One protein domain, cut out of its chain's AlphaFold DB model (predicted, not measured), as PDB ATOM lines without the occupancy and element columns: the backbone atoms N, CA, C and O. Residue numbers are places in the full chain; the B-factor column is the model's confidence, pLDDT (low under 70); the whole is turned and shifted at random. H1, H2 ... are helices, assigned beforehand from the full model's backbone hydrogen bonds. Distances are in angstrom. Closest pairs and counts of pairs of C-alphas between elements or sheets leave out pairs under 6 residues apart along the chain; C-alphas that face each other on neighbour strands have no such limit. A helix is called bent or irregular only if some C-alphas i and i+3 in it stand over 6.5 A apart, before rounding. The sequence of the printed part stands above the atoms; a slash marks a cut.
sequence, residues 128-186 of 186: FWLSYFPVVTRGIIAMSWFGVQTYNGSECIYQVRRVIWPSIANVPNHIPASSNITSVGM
ATOM      1  N   PHE A 128     -33.364 -57.836   1.420       85.75
ATOM      2  CA  PHE A 128     -31.966 -57.968   1.843       85.75
ATOM      3  C   PHE A 128     -30.990 -57.222   0.917       85.75
ATOM      4  O   PHE A 128     -30.255 -56.348   1.371       85.75
ATOM      5  N   TRP A 129     -31.030 -57.507  -0.386       87.75
ATOM      6  CA  TRP A 129     -30.071 -56.969  -1.358       87.75
ATOM      7  C   TRP A 129     -30.284 -55.492  -1.689       87.75
ATOM      8  O   TRP A 129     -29.320 -54.756  -1.871       87.75
ATOM      9  N   LEU A 130     -31.530 -55.021  -1.726       91.00
ATOM     10  CA  LEU A 130     -31.802 -53.616  -2.028       91.00
ATOM     11  C   LEU A 130     -31.675 -52.718  -0.786       91.00
ATOM     12  O   LEU A 130     -31.545 -51.509  -0.937       91.00
ATOM     13  N   SER A 131     -31.618 -53.273   0.435       88.88
ATOM     14  CA  SER A 131     -31.396 -52.487   1.664       88.88
ATOM     15  C   SER A 131     -30.055 -51.747   1.708       88.88
ATOM     16  O   SER A 131     -29.933 -50.760   2.434       88.88
ATOM     17  N   TYR A 132     -29.067 -52.163   0.912       88.44
ATOM     18  CA  TYR A 132     -27.794 -51.452   0.803       88.44
ATOM     19  C   TYR A 132     -27.955 -50.074   0.158       88.44
ATOM     20  O   TYR A 132     -27.279 -49.134   0.565       88.44
ATOM     21  N   PHE A 133     -28.896 -49.914  -0.778       92.31
ATOM     22  CA  PHE A 133     -29.157 -48.630  -1.429       92.31
ATOM     23  C   PHE A 133     -29.525 -47.511  -0.430       92.31
ATOM     24  O   PHE A 133     -28.787 -46.527  -0.372       92.31
ATOM     25  N   PRO A 134     -30.574 -47.633   0.414       91.00
ATOM     26  CA  PRO A 134     -30.921 -46.592   1.384       91.00
ATOM     27  C   PRO A 134     -29.850 -46.383   2.464       91.00
ATOM     28  O   PRO A 134     -29.770 -45.303   3.048       91.00
ATOM     29  N   VAL A 135     -29.023 -47.392   2.755       91.25
ATOM     30  CA  VAL A 135     -27.903 -47.251   3.697       91.25
ATOM     31  C   VAL A 135     -26.790 -46.397   3.085       91.25
ATOM     32  O   VAL A 135     -26.315 -45.466   3.734       91.25
ATOM     33  N   VAL A 136     -26.413 -46.660   1.831       93.00
ATOM     34  CA  VAL A 136     -25.374 -45.901   1.121       93.00
ATOM     35  C   VAL A 136     -25.816 -44.464   0.867       93.00
ATOM     36  O   VAL A 136     -25.056 -43.540   1.151       93.00
ATOM     37  N   THR A 137     -27.049 -44.241   0.399       94.19
ATOM     38  CA  THR A 137     -27.552 -42.877   0.156       94.19
ATOM     39  C   THR A 137     -27.582 -42.050   1.437       94.19
ATOM     40  O   THR A 137     -27.168 -40.890   1.436       94.19
ATOM     41  N   ARG A 138     -27.982 -42.656   2.561       92.88
ATOM     42  CA  ARG A 138     -27.914 -42.018   3.879       92.88
ATOM     43  C   ARG A 138     -26.475 -41.700   4.287       92.88
ATOM     44  O   ARG A 138     -26.243 -40.637   4.852       92.88
ATOM     45  N   GLY A 139     -25.523 -42.586   3.989       94.25
ATOM     46  CA  GLY A 139     -24.096 -42.354   4.220       94.25
ATOM     47  C   GLY A 139     -23.561 -41.150   3.441       94.25
ATOM     48  O   GLY A 139     -22.898 -40.298   4.021       94.25
ATOM     49  N   ILE A 140     -23.920 -41.024   2.160       96.00
ATOM     50  CA  ILE A 140     -23.542 -39.873   1.322       96.00
ATOM     51  C   ILE A 140     -24.074 -38.568   1.918       96.00
ATOM     52  O   ILE A 140     -23.315 -37.624   2.110       96.00
ATOM     53  N   ILE A 141     -25.359 -38.536   2.280       94.88
ATOM     54  CA  ILE A 141     -25.977 -37.357   2.896       94.88
ATOM     55  C   ILE A 141     -25.304 -37.016   4.234       94.88
ATOM     56  O   ILE A 141     -25.061 -35.844   4.514       94.88
ATOM     57  N   ALA A 142     -24.963 -38.021   5.047       94.06
ATOM     58  CA  ALA A 142     -24.266 -37.815   6.313       94.06
ATOM     59  C   ALA A 142     -22.866 -37.211   6.117       94.06
ATOM     60  O   ALA A 142     -22.494 -36.307   6.860       94.06
ATOM     61  N   MET A 143     -22.115 -37.651   5.101       95.94
ATOM     62  CA  MET A 143     -20.820 -37.052   4.756       95.94
ATOM     63  C   MET A 143     -20.970 -35.593   4.319       95.94
ATOM     64  O   MET A 143     -20.200 -34.744   4.763       95.94
ATOM     65  N   SER A 144     -21.987 -35.278   3.511       94.44
ATOM     66  CA  SER A 144     -22.268 -33.896   3.111       94.44
ATOM     67  C   SER A 144     -22.584 -33.008   4.318       94.44
ATOM     68  O   SER A 144     -22.008 -31.931   4.453       94.44
ATOM     69  N   TRP A 145     -23.441 -33.472   5.234       91.38
ATOM     70  CA  TRP A 145     -23.751 -32.737   6.466       91.38
ATOM     71  C   TRP A 145     -22.537 -32.576   7.375       91.38
ATOM     72  O   TRP A 145     -22.334 -31.501   7.931       91.38
ATOM     73  N   PHE A 146     -21.701 -33.607   7.497       93.31
ATOM     74  CA  PHE A 146     -20.449 -33.509   8.239       93.31
ATOM     75  C   PHE A 146     -19.529 -32.425   7.658       93.31
ATOM     76  O   PHE A 146     -18.966 -31.634   8.415       93.31
ATOM     77  N   GLY A 147     -19.433 -32.332   6.327       93.44
ATOM     78  CA  GLY A 147     -18.693 -31.269   5.645       93.44
ATOM     79  C   GLY A 147     -19.227 -29.872   5.972       93.44
ATOM     80  O   GLY A 147     -18.459 -29.014   6.401       93.44
ATOM     81  N   VAL A 148     -20.544 -29.666   5.857       91.06
ATOM     82  CA  VAL A 148     -21.194 -28.376   6.166       91.06
ATOM     83  C   VAL A 148     -20.957 -27.964   7.620       91.06
ATOM     84  O   VAL A 148     -20.566 -26.830   7.884       91.06
ATOM     85  N   GLN A 149     -21.121 -28.881   8.577       91.69
ATOM     86  CA  GLN A 149     -20.914 -28.551   9.991       91.69
ATOM     87  C   GLN A 149     -19.441 -28.310  10.332       91.69
ATOM     88  O   GLN A 149     -19.144 -27.470  11.180       91.69
ATOM     89  N   THR A 150     -18.517 -28.993   9.651       92.94
ATOM     90  CA  THR A 150     -17.078 -28.739   9.800       92.94
ATOM     91  C   THR A 150     -16.717 -27.346   9.289       92.94
ATOM     92  O   THR A 150     -15.992 -26.627   9.972       92.94
ATOM     93  N   TYR A 151     -17.269 -26.938   8.143       90.88
ATOM     94  CA  TYR A 151     -17.077 -25.597   7.588       90.88
ATOM     95  C   TYR A 151     -17.663 -24.502   8.494       90.88
ATOM     96  O   TYR A 151     -16.996 -23.522   8.826       90.88
ATOM     97  N   ASN A 152     -18.884 -24.696   8.990       90.38
ATOM     98  CA  ASN A 152     -19.488 -23.761   9.942       90.38
ATOM     99  C   ASN A 152     -18.652 -23.655  11.231       90.38
ATOM    100  O   ASN A 152     -18.464 -22.568  11.777       90.38
ATOM    101  N   GLY A 153     -18.087 -24.775  11.692       90.62
ATOM    102  CA  GLY A 153     -17.152 -24.802  12.812       90.62
ATOM    103  C   GLY A 153     -15.845 -24.053  12.532       90.62
ATOM    104  O   GLY A 153     -15.366 -23.322  13.405       90.62
ATOM    105  N   SER A 154     -15.272 -24.184  11.328       90.69
ATOM    106  CA  SER A 154     -14.060 -23.447  10.953       90.69
ATOM    107  C   SER A 154     -14.300 -21.944  10.890       90.69
ATOM    108  O   SER A 154     -13.450 -21.193  11.364       90.69
ATOM    109  N   GLU A 155     -15.468 -21.506  10.416       89.25
ATOM    110  CA  GLU A 155     -15.831 -20.086  10.387       89.25
ATOM    111  C   GLU A 155     -15.895 -19.496  11.805       89.25
ATOM    112  O   GLU A 155     -15.326 -18.438  12.076       89.25
ATOM    113  N   CYS A 156     -16.484 -20.213  12.769       90.12
ATOM    114  CA  CYS A 156     -16.471 -19.777  14.169       90.12
ATOM    115  C   CYS A 156     -15.046 -19.626  14.722       90.12
ATOM    116  O   CYS A 156     -14.730 -18.626  15.373       90.12
ATOM    117  N   ILE A 157     -14.170 -20.597  14.453       91.06
ATOM    118  CA  ILE A 157     -12.766 -20.548  14.886       91.06
ATOM    119  C   ILE A 157     -12.038 -19.380  14.214       91.06
ATOM    120  O   ILE A 157     -11.253 -18.688  14.867       91.06
ATOM    121  N   TYR A 158     -12.304 -19.134  12.931       88.50
ATOM    122  CA  TYR A 158     -11.750 -18.008  12.194       88.50
ATOM    123  C   TYR A 158     -12.140 -16.670  12.840       88.50
ATOM    124  O   TYR A 158     -11.259 -15.852  13.115       88.50
ATOM    125  N   GLN A 159     -13.415 -16.472  13.193       89.44
ATOM    126  CA  GLN A 159     -13.860 -15.246  13.863       89.44
ATOM    127  C   GLN A 159     -13.197 -15.055  15.236       89.44
ATOM    128  O   GLN A 159     -12.759 -13.950  15.561       89.44
ATOM    129  N   VAL A 160     -13.027 -16.123  16.024       92.12
ATOM    130  CA  VAL A 160     -12.290 -16.060  17.302       92.12
ATOM    131  C   VAL A 160     -10.827 -15.670  17.075       92.12
ATOM    132  O   VAL A 160     -10.307 -14.766  17.731       92.12
ATOM    133  N   ARG A 161     -10.159 -16.309  16.108       87.19
ATOM    134  CA  ARG A 161      -8.764 -16.008  15.755       87.19
ATOM    135  C   ARG A 161      -8.594 -14.573  15.273       87.19
ATOM    136  O   ARG A 161      -7.611 -13.940  15.643       87.19
ATOM    137  N   ARG A 162      -9.547 -14.051  14.502       86.81
ATOM    138  CA  ARG A 162      -9.562 -12.666  14.021       86.81
ATOM    139  C   ARG A 162      -9.627 -11.653  15.166       86.81
ATOM    140  O   ARG A 162      -8.991 -10.608  15.072       86.81
ATOM    141  N   VAL A 163     -10.364 -11.952  16.237       90.12
ATOM    142  CA  VAL A 163     -10.450 -11.071  17.415       90.12
ATOM    143  C   VAL A 163      -9.147 -11.081  18.221       90.12
ATOM    144  O   VAL A 163      -8.698 -10.025  18.657       90.12
ATOM    145  N   ILE A 164      -8.518 -12.246  18.397       91.38
ATOM    146  CA  ILE A 164      -7.257 -12.366  19.152       91.38
ATOM    147  C   ILE A 164      -6.080 -11.784  18.354       91.38
ATOM    148  O   ILE A 164      -5.258 -11.047  18.896       91.38
ATOM    149  N   TRP A 165      -6.011 -12.093  17.057       88.19
ATOM    150  CA  TRP A 165      -4.972 -11.628  16.142       88.19
ATOM    151  C   TRP A 165      -5.595 -10.987  14.894       88.19
ATOM    152  O   TRP A 165      -5.791 -11.658  13.875       88.19
ATOM    153  N   PRO A 166      -5.824  -9.661  14.917       83.62
ATOM    154  CA  PRO A 166      -6.413  -8.930  13.791       83.62
ATOM    155  C   PRO A 166      -5.625  -9.042  12.478       83.62
ATOM    156  O   PRO A 166      -6.188  -8.884  11.398       83.62
ATOM    157  N   SER A 167      -4.328  -9.365  12.556       81.75
ATOM    158  CA  SER A 167      -3.448  -9.606  11.404       81.75
ATOM    159  C   SER A 167      -3.957 -10.696  10.453       81.75
ATOM    160  O   SER A 167      -3.645 -10.633   9.266       81.75
ATOM    161  N   ILE A 168      -4.745 -11.661  10.937       77.81
ATOM    162  CA  ILE A 168      -5.248 -12.783  10.128       77.81
ATOM    163  C   ILE A 168      -6.273 -12.311   9.080       77.81
ATOM    164  O   ILE A 168      -6.403 -12.927   8.029       77.81
ATOM    165  N   ALA A 169      -6.944 -11.177   9.307       76.00
ATOM    166  CA  ALA A 169      -7.854 -10.597   8.318       76.00
ATOM    167  C   ALA A 169      -7.123  -9.957   7.120       76.00
ATOM    168  O   ALA A 169      -7.741  -9.721   6.087       76.00
ATOM    169  N   ASN A 170      -5.820  -9.676   7.248       79.25
ATOM    170  CA  ASN A 170      -5.020  -8.968   6.242       79.25
ATOM    171  C   ASN A 170      -4.099  -9.906   5.443       79.25
ATOM    172  O   ASN A 170      -3.084  -9.460   4.906       79.25
ATOM    173  N   VAL A 171      -4.402 -11.207   5.385       79.06
ATOM    174  CA  VAL A 171      -3.592 -12.163   4.618       79.06
ATOM    175  C   VAL A 171      -3.751 -11.876   3.117       79.06
ATOM    176  O   VAL A 171      -4.883 -11.859   2.624       79.06
ATOM    177  N   PRO A 172      -2.650 -11.649   2.373       78.00
ATOM    178  CA  PRO A 172      -2.705 -11.427   0.933       78.00
ATOM    179  C   PRO A 172      -3.375 -12.602   0.215       78.00
ATOM    180  O   PRO A 172      -3.056 -13.763   0.470       78.00
ATOM    181  N   ASN A 173      -4.315 -12.310  -0.686       79.69
ATOM    182  CA  ASN A 173      -5.001 -13.353  -1.434       79.69
ATOM    183  C   ASN A 173      -4.088 -13.914  -2.535       79.69
ATOM    184  O   ASN A 173      -3.745 -13.204  -3.477       79.69
ATOM    185  N   HIS A 174      -3.742 -15.196  -2.440       78.88
ATOM    186  CA  HIS A 174      -2.964 -15.924  -3.447       78.88
ATOM    187  C   HIS A 174      -3.829 -16.826  -4.343       78.88
ATOM    188  O   HIS A 174      -3.302 -17.532  -5.201       78.88
ATOM    189  N   ILE A 175      -5.155 -16.808  -4.161       79.88
ATOM    190  CA  ILE A 175      -6.099 -17.623  -4.928       79.88
ATOM    191  C   ILE A 175      -6.598 -16.832  -6.154       79.88
ATOM    192  O   ILE A 175      -6.926 -15.646  -6.016       79.88
ATOM    193  N   PRO A 176      -6.691 -17.458  -7.346       78.75
ATOM    194  CA  PRO A 176      -7.256 -16.829  -8.537       78.75
ATOM    195  C   PRO A 176      -8.694 -16.344  -8.316       78.75
ATOM    196  O   PRO A 176      -9.510 -17.036  -7.711       78.75
ATOM    197  N   ALA A 177      -9.048 -15.193  -8.895       72.69
ATOM    198  CA  ALA A 177     -10.399 -14.627  -8.792       72.69
ATOM    199  C   ALA A 177     -11.505 -15.551  -9.351       72.69
ATOM    200  O   ALA A 177     -12.669 -15.409  -8.987       72.69
ATOM    201  N   SER A 178     -11.155 -16.530 -10.194       80.19
ATOM    202  CA  SER A 178     -12.080 -17.544 -10.715       80.19
ATOM    203  C   SER A 178     -12.590 -18.529  -9.659       80.19
ATOM    204  O   SER A 178     -13.575 -19.216  -9.906       80.19
ATOM    205  N   SER A 179     -11.935 -18.631  -8.499       71.38
ATOM    206  CA  SER A 179     -12.277 -19.616  -7.466       71.38
ATOM    207  C   SER A 179     -13.409 -19.174  -6.530       71.38
ATOM    208  O   SER A 179     -13.769 -19.937  -5.641       71.38
ATOM    209  N   ASN A 180     -13.968 -17.968  -6.714       72.38
ATOM    210  CA  ASN A 180     -15.069 -17.390  -5.921       72.38
ATOM    211  C   ASN A 180     -14.869 -17.451  -4.386       72.38
ATOM    212  O   ASN A 180     -15.825 -17.369  -3.620       72.38
ATOM    213  N   ILE A 181     -13.617 -17.603  -3.947       71.31
ATOM    214  CA  ILE A 181     -13.174 -17.712  -2.559       71.31
ATOM    215  C   ILE A 181     -11.884 -16.905  -2.402       71.31
ATOM    216  O   ILE A 181     -11.137 -16.704  -3.364       71.31
ATOM    217  N   THR A 182     -11.624 -16.420  -1.194       76.75
ATOM    218  CA  THR A 182     -10.379 -15.717  -0.858       76.75
ATOM    219  C   THR A 182      -9.509 -16.604   0.024       76.75
ATOM    220  O   THR A 182     -10.024 -17.480   0.708       76.75
ATOM    221  N   SER A 183      -8.197 -16.354   0.061       73.75
ATOM    222  CA  SER A 183      -7.255 -17.096   0.931       73.75
ATOM    223  C   SER A 183      -7.607 -17.019   2.421       73.75
ATOM    224  O   SER A 183      -7.107 -17.805   3.213       73.75
ATOM    225  N   VAL A 184      -8.448 -16.054   2.795       71.88
ATOM    226  CA  VAL A 184      -8.950 -15.833   4.152       71.88
ATOM    227  C   VAL A 184     -10.230 -16.632   4.434       71.88
ATOM    228  O   VAL A 184     -10.510 -16.924   5.589       71.88
ATOM    229  N   GLY A 185     -11.005 -16.975   3.402       65.62
ATOM    230  CA  GLY A 185     -12.259 -17.730   3.519       65.62
ATOM    231  C   GLY A 185     -12.122 -19.233   3.263       65.62
ATOM    232  O   GLY A 185     -13.144 -19.902   3.144       65.62
ATOM    233  N   MET A 186     -10.893 -19.737   3.117       63.88
ATOM    234  CA  MET A 186     -10.567 -21.159   2.959       63.88
ATOM    235  C   MET A 186     -10.158 -21.760   4.303       63.88
ATOM    236  O   MET A 186     -10.576 -22.905   4.574       63.88
TER     237      MET A 186
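What this domain is: This is residues 128 to 186 of the 186 residues of an uncharacterized protein of Paxillus involutus ATCC 200175 (UniProt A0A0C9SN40). One long helix, H1, makes the length of the domain, and at its far end the short helix H2 turns a corner from which a looped tail, residues 171 to 186, folds back toward the later part of H1. Residues 128 to 150, of which 132 to 150 belong to H1, stick out free as a long arm. The printed part has 59 residues with two named helices, H1 then H2, and no named strand; the class is all helix. The whole is extended, with a radius of gyration of the C-alphas of 18.0 A and spans of 57 by 28 by 10 A.

Where its parts are: The printed part begins at Phe 128, with C-alpha at (-31.966, -57.968, 1.843). H1 takes residues 132 to 164, from C-alpha 132 at (-27.794, -51.452, 0.803) to C-alpha 164 at (-7.257, -12.366, 19.152), 47.8 A from first to last C-alpha. H2 takes residues 166 to 170 and is 7.7 A long, ending with C-alpha 170 at (-5.020, -8.968, 6.242). Residues 171 to 186 hold no named element.

How they stand to each other: H1 is not bent. A tight link of one residue, Trp 165, joins it to H2. H1 and H2 touch only at the corner by this link, and only just, with 3 pairs of C-alphas within 8 A; H1 touches H2 with residues 161 to 162 alone. The closest C-alphas of the two are those of Arg 162 and Ile 168, 5.8 A apart, while the centres are 24.5 A apart. In H1 every O i to N i+4 pair is within hydrogen-bond range; in H2 it is 0 of 1, beside 2 of 2 O i to N i+3 pairs.

The domain as a whole: The outline is only just a rod. The two C-alphas farthest apart are those of Phe 128 and Ser 167, 57.0 A. Without the free stretch, the body of 36 residues spans 30 by 21 by 8 A. The printed part has no cut and ends at Met 186, the chain's last residue. The mean pLDDT of the printed part is 85.7, and residues 185 to 186 are under 70.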